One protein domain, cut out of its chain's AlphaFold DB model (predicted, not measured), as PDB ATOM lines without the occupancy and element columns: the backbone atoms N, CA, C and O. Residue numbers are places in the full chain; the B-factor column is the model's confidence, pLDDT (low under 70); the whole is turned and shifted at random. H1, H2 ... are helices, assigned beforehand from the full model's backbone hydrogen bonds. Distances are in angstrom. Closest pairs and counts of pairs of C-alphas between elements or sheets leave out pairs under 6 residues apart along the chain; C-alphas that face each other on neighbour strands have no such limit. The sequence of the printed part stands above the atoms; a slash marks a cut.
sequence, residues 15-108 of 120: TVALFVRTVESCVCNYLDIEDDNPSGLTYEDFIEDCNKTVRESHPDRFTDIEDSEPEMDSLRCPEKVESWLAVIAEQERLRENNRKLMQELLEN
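Overview. This is residues 15 to 108 of the 120 residues of an uncharacterized protein of Gammaproteobacteria bacterium (UniProt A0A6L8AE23). The long helix H4 packs its first part on the end of H1, and its residues 92 to 108 stick out as an arm; H2 crosses H1, with short H3 following. The printed part has 94 residues with four named helices, H1 to H4 in order, and is all helix. It is loose, with a radius of gyration of the C-alphas of 17.6 A, spanning 64 by 23 by 19 A.

Along the chain. H4, residues 78 to 108, measures 45.5 A, ending at C-alpha 108 (181.517, 178.388, 134.041). H1, residues 15 to 36, measures 32.5 A from C-alpha 15 (128.243, 151.777, 113.107). H2 is residues 43 to 57, 20.8 A; H3 is 59 to 62.

Arrangement. H1 touches H4 with residues 28 to 35 alone, at a steep tilt of 41 degrees; closest C-alphas Asp 35 and Trp 84, 5.0 A. H1 touches H2 at a steep tilt of 54 degrees; closest Val 23 and Cys 50, 5.5 A. Every O i to N i+4 pair is within hydrogen-bond range in H2 and H4, 17 of 18 in H1.

Size, cuts and confidence. The printed part has no cut; link H3 to H4 is long; no printed residue is under 70.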
ATOM      1  N   THR A  15     126.909 152.272 113.464       91.19
ATOM      2  CA  THR A  15     128.243 151.777 113.107       91.19
ATOM      3  C   THR A  15     129.285 152.874 113.267       91.19
ATOM      4  O   THR A  15     130.325 152.633 113.874       91.19
ATOM      5  N   VAL A  16     128.970 154.091 112.813       92.06
ATOM      6  CA  VAL A  16     129.826 155.275 112.993       92.06
ATOM      7  C   VAL A  16     129.947 155.610 114.476       92.06
ATOM      8  O   VAL A  16     131.052 155.736 114.992       92.06
ATOM      9  N   ALA A  17     128.828 155.643 115.206       91.75
ATOM     10  CA  ALA A  17     128.844 155.892 116.646       91.75
ATOM     11  C   ALA A  17     129.653 154.834 117.420       91.75
ATOM     12  O   ALA A  17     130.264 155.140 118.446       91.75
ATOM     13  N   LEU A  18     129.658 153.580 116.957       94.00
ATOM     14  CA  LEU A  18     130.494 152.534 117.537       94.00
ATOM     15  C   LEU A  18     131.976 152.734 117.203       94.00
ATOM     16  O   LEU A  18     132.805 152.555 118.093       94.00
ATOM     17  N   PHE A  19     132.304 153.088 115.960       95.50
ATOM     18  CA  PHE A  19     133.676 153.376 115.547       95.50
ATOM     19  C   PHE A  19     134.277 154.493 116.402       95.50
ATOM     20  O   PHE A  19     135.271 154.251 117.082       95.50
ATOM     21  N   VAL A  20     133.592 155.641 116.493       94.81
ATOM     22  CA  VAL A  20     134.000 156.788 117.325       94.81
ATOM     23  C   VAL A  20     134.260 156.356 118.769       94.81
ATOM     24  O   VAL A  20     135.342 156.580 119.295       94.81
ATOM     25  N   ARG A  21     133.326 155.629 119.399       95.06
ATOM     26  CA  ARG A  21     133.510 155.141 120.782       95.06
ATOM     27  C   ARG A  21     134.685 154.179 120.939       95.06
ATOM     28  O   ARG A  21     135.274 154.103 122.016       95.06
ATOM     29  N   THR A  22     134.988 153.399 119.905       95.88
ATOM     30  CA  THR A  22     136.108 152.451 119.932       95.88
ATOM     31  C   THR A  22     137.435 153.198 119.801       95.88
ATOM     32  O   THR A  22     138.369 152.884 120.535       95.88
ATOM     33  N   VAL A  23     137.493 154.227 118.948       97.19
ATOM     34  CA  VAL A  23     138.638 155.144 118.843       97.19
ATOM     35  C   VAL A  23     138.836 155.906 120.155       97.19
ATOM     36  O   VAL A  23     139.928 155.848 120.707       97.19
ATOM     37  N   GLU A  24     137.785 156.507 120.730       97.31
ATOM     38  CA  GLU A  24     137.835 157.160 122.052       97.31
ATOM     39  C   GLU A  24     138.411 156.223 123.124       97.31
ATOM     40  O   GLU A  24     139.305 156.596 123.877       97.31
ATOM     41  N   SER A  25     137.925 154.978 123.177       96.81
ATOM     42  CA  SER A  25     138.397 153.992 124.158       96.81
ATOM     43  C   SER A  25     139.871 153.633 123.954       96.81
ATOM     44  O   SER A  25     140.592 153.427 124.927       96.81
ATOM     45  N   CYS A  26     140.323 153.552 122.700       97.38
ATOM     46  CA  CYS A  26     141.725 153.328 122.368       97.38
ATOM     47  C   CYS A  26     142.599 154.508 122.819       97.38
ATOM     48  O   CYS A  26     143.582 154.287 123.525       97.38
ATOM     49  N   VAL A  27     142.198 155.748 122.515       97.50
ATOM     50  CA  VAL A  27     142.922 156.963 122.924       97.50
ATOM     51  C   VAL A  27     143.028 157.038 124.448       97.50
ATOM     52  O   VAL A  27     144.114 157.223 124.986       97.50
ATOM     53  N   CYS A  28     141.932 156.776 125.164       97.19
ATOM     54  CA  CYS A  28     141.938 156.702 126.624       97.19
ATOM     55  C   CYS A  28     142.912 155.652 127.180       97.19
ATOM     56  O   CYS A  28     143.411 155.813 128.290       97.19
ATOM     57  N   ASN A  29     143.175 154.557 126.467       95.81
ATOM     58  CA  ASN A  29     144.168 153.574 126.904       95.81
ATOM     59  C   ASN A  29     145.597 154.050 126.641       95.81
ATOM     60  O   ASN A  29     146.459 153.802 127.475       95.81
ATOM     61  N   TYR A  30     145.847 154.755 125.536       95.38
ATOM     62  CA  TYR A  30     147.150 155.380 125.296       95.38
ATOM     63  C   TYR A  30     147.494 156.397 126.380       95.38
ATOM     64  O   TYR A  30     148.577 156.318 126.945       95.38
ATOM     65  N   LEU A  31     146.558 157.285 126.729       95.50
ATOM     66  CA  LEU A  31     146.771 158.279 127.789       95.50
ATOM     67  C   LEU A  31     147.139 157.631 129.135       95.50
ATOM     68  O   LEU A  31     148.016 158.127 129.829       95.50
ATOM     69  N   ASP A  32     146.510 156.500 129.469       93.81
ATOM     70  CA  ASP A  32     146.811 155.702 130.670       93.81
ATOM     71  C   ASP A  32     148.245 155.154 130.664       93.81
ATOM     72  O   ASP A  32     148.950 155.191 131.663       93.81
ATOM     73  N   ILE A  33     148.683 154.626 129.517       93.06
ATOM     74  CA  ILE A  33     150.020 154.041 129.360       93.06
ATOM     75  C   ILE A  33     151.090 155.136 129.394       93.06
ATOM     76  O   ILE A  33     152.160 154.941 129.971       93.06
ATOM     77  N   GLU A  34     150.809 156.280 128.776       91.94
ATOM     78  CA  GLU A  34     151.712 157.431 128.726       91.94
ATOM     79  C   GLU A  34     151.854 158.140 130.073       91.94
ATOM     80  O   GLU A  34     152.869 158.797 130.302       91.94
ATOM     81  N   ASP A  35     150.874 157.986 130.965       89.50
ATOM     82  CA  ASP A  35     150.977 158.439 132.351       89.50
ATOM     83  C   ASP A  35     152.121 157.715 133.087       89.50
ATOM     84  O   ASP A  35     152.976 158.338 133.718       89.50
ATOM     85  N   ASP A  36     152.195 156.392 132.925       86.56
ATOM     86  CA  ASP A  36     153.222 155.554 133.552       86.56
ATOM     87  C   ASP A  36     154.570 155.595 132.809       86.56
ATOM     88  O   ASP A  36     155.642 155.527 133.424       86.56
ATOM     89  N   ASN A  37     154.539 155.655 131.474       89.00
ATOM     90  CA  ASN A  37     155.722 155.565 130.622       89.00
ATOM     91  C   ASN A  37     155.627 156.526 129.423       89.00
ATOM     92  O   ASN A  37     155.320 156.088 128.311       89.00
ATOM     93  N   PRO A  38     155.934 157.818 129.625       90.12
ATOM     94  CA  PRO A  38     155.810 158.832 128.584       90.12
ATOM     95  C   PRO A  38     156.800 158.590 127.440       90.12
ATOM     96  O   PRO A  38     158.018 158.726 127.608       90.12
ATOM     97  N   SER A  39     156.273 158.269 126.261       90.00
ATOM     98  CA  SER A  39     157.044 158.041 125.036       90.00
ATOM     99  C   SER A  39     157.368 159.335 124.287       90.00
ATOM    100  O   SER A  39     158.302 159.366 123.481       90.00
ATOM    101  N   GLY A  40     156.637 160.416 124.582       88.06
ATOM    102  CA  GLY A  40     156.770 161.711 123.912       88.06
ATOM    103  C   GLY A  40     155.923 161.850 122.645       88.06
ATOM    104  O   GLY A  40     156.108 162.820 121.912       88.06
ATOM    105  N   LEU A  41     155.020 160.900 122.398       91.56
ATOM    106  CA  LEU A  41     153.998 160.999 121.361       91.56
ATOM    107  C   LEU A  41     152.966 162.088 121.693       91.56
ATOM    108  O   LEU A  41     152.701 162.404 122.858       91.56
ATOM    109  N   THR A  42     152.404 162.676 120.643       92.62
ATOM    110  CA  THR A  42     151.377 163.716 120.722       92.62
ATOM    111  C   THR A  42     149.974 163.115 120.758       92.62
ATOM    112  O   THR A  42     149.765 161.936 120.477       92.62
ATOM    113  N   TYR A  43     148.985 163.942 121.099       94.56
ATOM    114  CA  TYR A  43     147.588 163.516 121.075       94.56
ATOM    115  C   TYR A  43     147.132 163.132 119.661       94.56
ATOM    116  O   TYR A  43     146.402 162.157 119.482       94.56
ATOM    117  N   GLU A  44     147.603 163.869 118.657       95.81
ATOM    118  CA  GLU A  44     147.360 163.589 117.247       95.81
ATOM    119  C   GLU A  44     147.916 162.219 116.835       95.81
ATOM    120  O   GLU A  44     147.213 161.468 116.156       95.81
ATOM    121  N   ASP A  45     149.112 161.851 117.311       96.25
ATOM    122  CA  ASP A  45     149.695 160.524 117.056       96.25
ATOM    123  C   ASP A  45     148.796 159.408 117.624       96.25
ATOM    124  O   ASP A  45     148.541 158.408 116.952       96.25
ATOM    125  N   PHE A  46     148.244 159.591 118.833       96.06
ATOM    126  CA  PHE A  46     147.317 158.616 119.425       96.06
ATOM    127  C   PHE A  46     146.034 158.470 118.609       96.06
ATOM    128  O   PHE A  46     145.528 157.358 118.453       96.06
ATOM    129  N   ILE A  47     145.492 159.576 118.093       97.38
ATOM    130  CA  ILE A  47     144.300 159.548 117.241       97.38
ATOM    131  C   ILE A  47     144.589 158.778 115.952       97.38
ATOM    132  O   ILE A  47     143.798 157.903 115.587       97.38
ATOM    133  N   GLU A  48     145.694 159.080 115.267       97.00
ATOM    134  CA  GLU A  48     146.070 158.409 114.019       97.00
ATOM    135  C   GLU A  48     146.229 156.895 114.239       97.00
ATOM    136  O   GLU A  48     145.579 156.084 113.561       97.00
ATOM    137  N   ASP A  49     147.009 156.509 115.251       96.88
ATOM    138  CA  ASP A  49     147.254 155.109 115.598       96.88
ATOM    139  C   ASP A  49     145.966 154.378 115.989       96.88
ATOM    140  O   ASP A  49     145.741 153.234 115.576       96.88
ATOM    141  N   CYS A  50     145.078 155.025 116.748       97.69
ATOM    142  CA  CYS A  50     143.809 154.431 117.148       97.69
ATOM    143  C   CYS A  50     142.834 154.265 115.983       97.69
ATOM    144  O   CYS A  50     142.218 153.204 115.870       97.69
ATOM    145  N   ASN A  51     142.709 155.249 115.089       97.12
ATOM    146  CA  ASN A  51     141.877 155.110 113.890       97.12
ATOM    147  C   ASN A  51     142.333 153.924 113.039       97.12
ATOM    148  O   ASN A  51     141.526 153.060 112.671       97.12
ATOM    149  N   LYS A  52     143.644 153.834 112.797       96.19
ATOM    150  CA  LYS A  52     144.248 152.728 112.057       96.19
ATOM    151  C   LYS A  52     144.018 151.388 112.753       96.19
ATOM    152  O   LYS A  52     143.505 150.458 112.131       96.19
ATOM    153  N   THR A  53     144.326 151.296 114.044       95.88
ATOM    154  CA  THR A  53     144.211 150.056 114.831       95.88
ATOM    155  C   THR A  53     142.775 149.543 114.861       95.88
ATOM    156  O   THR A  53     142.532 148.348 114.667       95.88
ATOM    157  N   VAL A  54     141.802 150.431 115.069       95.56
ATOM    158  CA  VAL A  54     140.380 150.070 115.091       95.56
ATOM    159  C   VAL A  54     139.925 149.572 113.719       95.56
ATOM    160  O   VAL A  54     139.235 148.550 113.639       95.56
ATOM    161  N   ARG A  55     140.347 150.235 112.636       93.62
ATOM    162  CA  ARG A  55     140.022 149.835 111.260       93.62
ATOM    163  C   ARG A  55     140.629 148.476 110.906       93.62
ATOM    164  O   ARG A  55     139.917 147.598 110.422       93.62
ATOM    165  N   GLU A  56     141.912 148.274 111.197       93.81
ATOM    166  CA  GLU A  56     142.637 147.027 110.919       93.81
ATOM    167  C   GLU A  56     142.134 145.849 111.763       93.81
ATOM    168  O   GLU A  56     142.123 144.711 111.294       93.81
ATOM    169  N   SER A  57     141.660 146.109 112.984       93.69
ATOM    170  CA  SER A  57     141.086 145.073 113.850       93.69
ATOM    171  C   SER A  57     139.723 144.587 113.355       93.69
ATOM    172  O   SER A  57     139.337 143.442 113.612       93.69
ATOM    173  N   HIS A  58     138.969 145.447 112.662       91.00
ATOM    174  CA  HIS A  58     137.589 145.194 112.239       91.00
ATOM    175  C   HIS A  58     137.323 145.635 110.782       91.00
ATOM    176  O   HIS A  58     136.401 146.425 110.538       91.00
ATOM    177  N   PRO A  59     138.064 145.092 109.796       86.19
ATOM    178  CA  PRO A  59     138.009 145.562 108.412       86.19
ATOM    179  C   PRO A  59     136.600 145.427 107.821       86.19
ATOM    180  O   PRO A  59     136.068 146.387 107.271       86.19
ATOM    181  N   ASP A  60     135.915 144.305 108.047       90.25
ATOM    182  CA  ASP A  60     134.563 144.072 107.509       90.25
ATOM    183  C   ASP A  60     133.489 145.030 108.060       90.25
ATOM    184  O   ASP A  60     132.376 145.080 107.538       90.25
ATOM    185  N   ARG A  61     133.783 145.760 109.145       88.56
ATOM    186  CA  ARG A  61     132.827 146.652 109.817       88.56
ATOM    187  C   ARG A  61     133.136 148.127 109.616       88.56
ATOM    188  O   ARG A  61     132.199 148.918 109.626       88.56
ATOM    189  N   PHE A  62     134.411 148.493 109.482       91.38
ATOM    190  CA  PHE A  62     134.854 149.889 109.559       91.38
ATOM    191  C   PHE A  62     135.624 150.385 108.325       91.38
ATOM    192  O   PHE A  62     136.058 151.531 108.322       91.38
ATOM    193  N   THR A  63     135.778 149.570 107.270       85.62
ATOM    194  CA  THR A  63     136.566 149.948 106.074       85.62
ATOM    195  C   THR A  63     136.150 151.291 105.469       85.62
ATOM    196  O   THR A  63     137.027 152.079 105.125       85.62
ATOM    197  N   ASP A  64     134.847 151.579 105.398       87.31
ATOM    198  CA  ASP A  64     134.306 152.767 104.718       87.31
ATOM    199  C   ASP A  64     133.970 153.936 105.665       87.31
ATOM    200  O   ASP A  64     133.333 154.905 105.251       87.31
ATOM    201  N   ILE A  65     134.344 153.852 106.945       90.56
ATOM    202  CA  ILE A  65     134.078 154.919 107.921       90.56
ATOM    203  C   ILE A  65     135.209 155.954 107.852       90.56
ATOM    204  O   ILE A  65     136.381 155.590 107.729       90.56
ATOM    205  N   GLU A  66     134.863 157.241 107.880       90.38
ATOM    206  CA  GLU A  66     135.839 158.337 107.988       90.38
ATOM    207  C   GLU A  66     136.535 158.307 109.354       90.38
ATOM    208  O   GLU A  66     135.981 157.803 110.331       90.38
ATOM    209  N   ASP A  67     137.761 158.824 109.417       91.50
ATOM    210  CA  ASP A  67     138.500 158.862 110.677       91.50
ATOM    211  C   ASP A  67     137.768 159.713 111.723       91.50
ATOM    212  O   ASP A  67     137.072 160.685 111.425       91.50
ATOM    213  N   SER A  68     137.902 159.291 112.974       91.75
ATOM    214  CA  SER A  68     137.328 159.949 114.135       91.75
ATOM    215  C   SER A  68     138.398 160.787 114.814       91.75
ATOM    216  O   SER A  68     139.429 160.258 115.218       91.75
ATOM    217  N   GLU A  69     138.103 162.060 115.044       94.56
ATOM    218  CA  GLU A  69     138.991 163.005 115.727       94.56
ATOM    219  C   GLU A  69     138.318 163.483 117.023       94.56
ATOM    220  O   GLU A  69     137.771 164.586 117.069       94.56
ATOM    221  N   PRO A  70     138.243 162.639 118.073       91.50
ATOM    222  CA  PRO A  70     137.622 163.055 119.320       91.50
ATOM    223  C   PRO A  70     138.432 164.191 119.954       91.50
ATOM    224  O   PRO A  70     139.646 164.077 120.135       91.50
ATOM    225  N   GLU A  71     137.761 165.278 120.328       92.88
ATOM    226  CA  GLU A  71     138.391 166.367 121.074       92.88
ATOM    227  C   GLU A  71     138.806 165.869 122.465       92.88
ATOM    228  O   GLU A  71     138.062 165.149 123.136       92.88
ATOM    229  N   MET A  72     140.011 166.247 122.901       92.50
ATOM    230  CA  MET A  72     140.606 165.766 124.153       92.50
ATOM    231  C   MET A  72     139.739 166.088 125.381       92.50
ATOM    232  O   MET A  72     139.626 165.272 126.293       92.50
ATOM    233  N   ASP A  73     139.092 167.254 125.394       91.12
ATOM    234  CA  ASP A  73     138.203 167.710 126.471       91.12
ATOM    235  C   ASP A  73     136.838 166.996 126.489       91.12
ATOM    236  O   ASP A  73     136.118 167.042 127.489       91.12
ATOM    237  N   SER A  74     136.501 166.306 125.401       93.56
ATOM    238  CA  SER A  74     135.242 165.589 125.202       93.56
ATOM    239  C   SER A  74     135.377 164.077 125.418       93.56
ATOM    240  O   SER A  74     134.382 163.347 125.354       93.56
ATOM    241  N   LEU A  75     136.590 163.586 125.701       94.50
ATOM    242  CA  LEU A  75     136.853 162.174 125.965       94.50
ATOM    243  C   LEU A  75     136.122 161.661 127.212       94.50
ATOM    244  O   LEU A  75     135.958 162.339 128.225       94.50
ATOM    245  N   ARG A  76     135.752 160.377 127.178       93.44
ATOM    246  CA  ARG A  76     135.048 159.683 128.275       93.44
ATOM    247  C   ARG A  76     135.984 159.145 129.368       93.44
ATOM    248  O   ARG A  76     135.638 158.169 130.029       93.44
ATOM    249  N   CYS A  77     137.152 159.755 129.525       95.69
ATOM    250  CA  CYS A  77     138.191 159.391 130.493       95.69
ATOM    251  C   CYS A  77     138.913 160.645 131.031       95.69
ATOM    252  O   CYS A  77     140.133 160.764 130.893       95.69
ATOM    253  N   PRO A  78     138.175 161.620 131.598       94.75
ATOM    254  CA  PRO A  78     138.742 162.905 132.013       94.75
ATOM    255  C   PRO A  78     139.911 162.756 132.996       94.75
ATOM    256  O   PRO A  78     140.888 163.490 132.903       94.75
ATOM    257  N   GLU A  79     139.867 161.759 133.880       95.19
ATOM    258  CA  GLU A  79     140.940 161.462 134.830       95.19
ATOM    259  C   GLU A  79     142.269 161.107 134.146       95.19
ATOM    260  O   GLU A  79     143.332 161.522 134.604       95.19
ATOM    261  N   LYS A  80     142.215 160.389 133.019       95.00
ATOM    262  CA  LYS A  80     143.410 159.997 132.261       95.00
ATOM    263  C   LYS A  80     143.988 161.174 131.489       95.00
ATOM    264  O   LYS A  80     145.202 161.331 131.421       95.00
ATOM    265  N   VAL A  81     143.113 162.023 130.947       94.69
ATOM    266  CA  VAL A  81     143.505 163.279 130.293       94.69
ATOM    267  C   VAL A  81     144.241 164.177 131.285       94.69
ATOM    268  O   VAL A  81     145.333 164.653 130.986       94.69
ATOM    269  N   GLU A  82     143.676 164.381 132.477       94.75
ATOM    270  CA  GLU A  82     144.294 165.206 133.517       94.75
ATOM    271  C   GLU A  82     145.671 164.675 133.938       94.75
ATOM    272  O   GLU A  82     146.613 165.463 134.057       94.75
ATOM    273  N   SER A  83     145.804 163.357 134.116       94.38
ATOM    274  CA  SER A  83     147.077 162.742 134.506       94.38
ATOM    275  C   SER A  83     148.148 162.910 133.429       94.38
ATOM    276  O   SER A  83     149.224 163.456 133.687       94.38
ATOM    277  N   TRP A  84     147.813 162.584 132.180       94.94
ATOM    278  CA  TRP A  84     148.726 162.739 131.051       94.94
ATOM    279  C   TRP A  84     149.175 164.195 130.841       94.94
ATOM    280  O   TRP A  84     150.360 164.463 130.622       94.94
ATOM    281  N   LEU A  85     148.266 165.169 130.986       94.25
ATOM    282  CA  LEU A  85     148.613 166.594 130.920       94.25
ATOM    283  C   LEU A  85     149.609 167.001 132.017       94.25
ATOM    284  O   LEU A  85     150.512 167.807 131.763       94.25
ATOM    285  N   ALA A  86     149.479 166.447 133.224       94.50
ATOM    286  CA  ALA A  86     150.430 166.685 134.305       94.50
ATOM    287  C   ALA A  86     151.814 166.096 133.986       94.50
ATOM    288  O   ALA A  86     152.829 166.759 134.223       94.50
ATOM    289  N   VAL A  87     151.865 164.902 133.387       93.06
ATOM    290  CA  VAL A  87     153.114 164.272 132.934       93.06
ATOM    291  C   VAL A  87     153.815 165.122 131.877       93.06
ATOM    292  O   VAL A  87     155.020 165.368 131.995       93.06
ATOM    293  N   ILE A  88     153.086 165.646 130.888       92.69
ATOM    294  CA  ILE A  88     153.663 166.552 129.881       92.69
ATOM    295  C   ILE A  88     154.227 167.813 130.530       92.69
ATOM    296  O   ILE A  88     155.354 168.214 130.227       92.69
ATOM    297  N   ALA A  89     153.462 168.441 131.425       93.75
ATOM    298  CA  ALA A  89     153.893 169.662 132.094       93.75
ATOM    299  C   ALA A  89     155.186 169.440 132.899       93.75
ATOM    300  O   ALA A  89     156.098 170.271 132.856       93.75
ATOM    301  N   GLU A  90     155.298 168.304 133.591       93.88
ATOM    302  CA  GLU A  90     156.504 167.951 134.335       93.88
ATOM    303  C   GLU A  90     157.685 167.644 133.406       93.88
ATOM    304  O   GLU A  90     158.801 168.107 133.656       93.88
ATOM    305  N   GLN A  91     157.459 166.933 132.298       91.12
ATOM    306  CA  GLN A  91     158.501 166.695 131.300       91.12
ATOM    307  C   GLN A  91     159.056 168.000 130.724       91.12
ATOM    308  O   GLN A  91     160.274 168.150 130.611       91.12
ATOM    309  N   GLU A  92     158.192 168.958 130.391       92.81
ATOM    310  CA  GLU A  92     158.622 170.255 129.871       92.81
ATOM    311  C   GLU A  92     159.429 171.036 130.912       92.81
ATOM    312  O   GLU A  92     160.504 171.569 130.620       92.81
ATOM    313  N   ARG A  93     158.981 171.016 132.172       95.81
ATOM    314  CA  ARG A  93     159.718 171.615 133.291       95.81
ATOM    315  C   ARG A  93     161.118 171.011 133.438       95.81
ATOM    316  O   ARG A  93     162.086 171.742 133.657       95.81
ATOM    317  N   LEU A  94     161.245 169.688 133.329       94.44
ATOM    318  CA  LEU A  94     162.532 168.991 133.416       94.44
ATOM    319  C   LEU A  94     163.445 169.311 132.228       94.44
ATOM    320  O   LEU A  94     164.632 169.574 132.435       94.44
ATOM    321  N   ARG A  95     162.910 169.344 131.001       92.62
ATOM    322  CA  ARG A  95     163.665 169.751 129.803       92.62
ATOM    323  C   ARG A  95     164.229 171.158 129.952       92.62
ATOM    324  O   ARG A  95     165.412 171.373 129.692       92.62
ATOM    325  N   GLU A  96     163.414 172.087 130.441       96.31
ATOM    326  CA  GLU A  96     163.838 173.465 130.666       96.31
ATOM    327  C   GLU A  96     164.957 173.566 131.710       96.31
ATOM    328  O   GLU A  96     165.948 174.265 131.496       96.31
ATOM    329  N   ASN A  97     164.836 172.845 132.827       96.75
ATOM    330  CA  ASN A  97     165.874 172.828 133.859       96.75
ATOM    331  C   ASN A  97     167.191 172.250 133.333       96.75
ATOM    332  O   ASN A  97     168.251 172.819 133.585       96.75
ATOM    333  N   ASN A  98     167.130 171.158 132.567       95.88
ATOM    334  CA  ASN A  98     168.315 170.561 131.952       95.88
ATOM    335  C   ASN A  98     168.983 171.527 130.966       95.88
ATOM    336  O   ASN A  98     170.206 171.642 130.951       95.88
ATOM    337  N   ARG A  99     168.194 172.273 130.182       96.12
ATOM    338  CA  ARG A  99     168.712 173.306 129.275       96.12
ATOM    339  C   ARG A  99     169.461 174.406 130.032       96.12
ATOM    340  O   ARG A  99     170.562 174.767 129.625       96.12
ATOM    341  N   LYS A 100     168.893 174.906 131.135       96.19
ATOM    342  CA  LYS A 100     169.539 175.921 131.987       96.19
ATOM    343  C   LYS A 100     170.837 175.412 132.601       96.19
ATOM    344  O   LYS A 100     171.846 176.099 132.517       96.19
ATOM    345  N   LEU A 101     170.828 174.193 133.140       95.69
ATOM    346  CA  LEU A 101     172.022 173.572 133.714       95.69
ATOM    347  C   LEU A 101     173.157 173.479 132.682       95.69
ATOM    348  O   LEU A 101     174.297 173.817 132.979       95.69
ATOM    349  N   MET A 102     172.845 173.061 131.452       93.38
ATOM    350  CA  MET A 102     173.835 172.999 130.372       93.38
ATOM    351  C   MET A 102     174.403 174.376 130.023       93.38
ATOM    352  O   MET A 102     175.594 174.487 129.744       93.38
ATOM    353  N   GLN A 103     173.580 175.426 130.058       93.62
ATOM    354  CA  GLN A 103     174.044 176.791 129.834       93.62
ATOM    355  C   GLN A 103     174.973 177.272 130.962       93.62
ATOM    356  O   GLN A 103     176.044 177.794 130.673       93.62
ATOM    357  N   GLU A 104     174.611 177.044 132.228       93.19
ATOM    358  CA  GLU A 104     175.446 177.410 133.383       93.19
ATOM    359  C   GLU A 104     176.802 176.688 133.370       93.19
ATOM    360  O   GLU A 104     177.829 177.282 133.688       93.19
ATOM    361  N   LEU A 105     176.829 175.407 132.982       91.75
ATOM    362  CA  LEU A 105     178.078 174.652 132.849       91.75
ATOM    363  C   LEU A 105     178.994 175.250 131.773       91.75
ATOM    364  O   LEU A 105     180.184 175.418 132.024       91.75
ATOM    365  N   LEU A 106     178.436 175.626 130.618       89.81
ATOM    366  CA  LEU A 106     179.191 176.276 129.542       89.81
ATOM    367  C   LEU A 106     179.711 177.660 129.956       89.81
ATOM    368  O   LEU A 106     180.837 178.010 129.623       89.81
ATOM    369  N   GLU A 107     178.919 178.447 130.689       85.81
ATOM    370  CA  GLU A 107     179.339 179.767 131.181       85.81
ATOM    371  C   GLU A 107     180.474 179.663 132.212       85.81
ATOM    372  O   GLU A 107     181.385 180.491 132.207       85.81
ATOM    373  N   ASN A 108     180.467 178.623 133.049       76.50
ATOM    374  CA  ASN A 108     181.517 178.388 134.041       76.50
ATOM    375  C   ASN A 108     182.811 177.803 133.437       76.50
ATOM    376  O   ASN A 108     183.888 178.063 133.967       76.50
TER     377      ASN A 108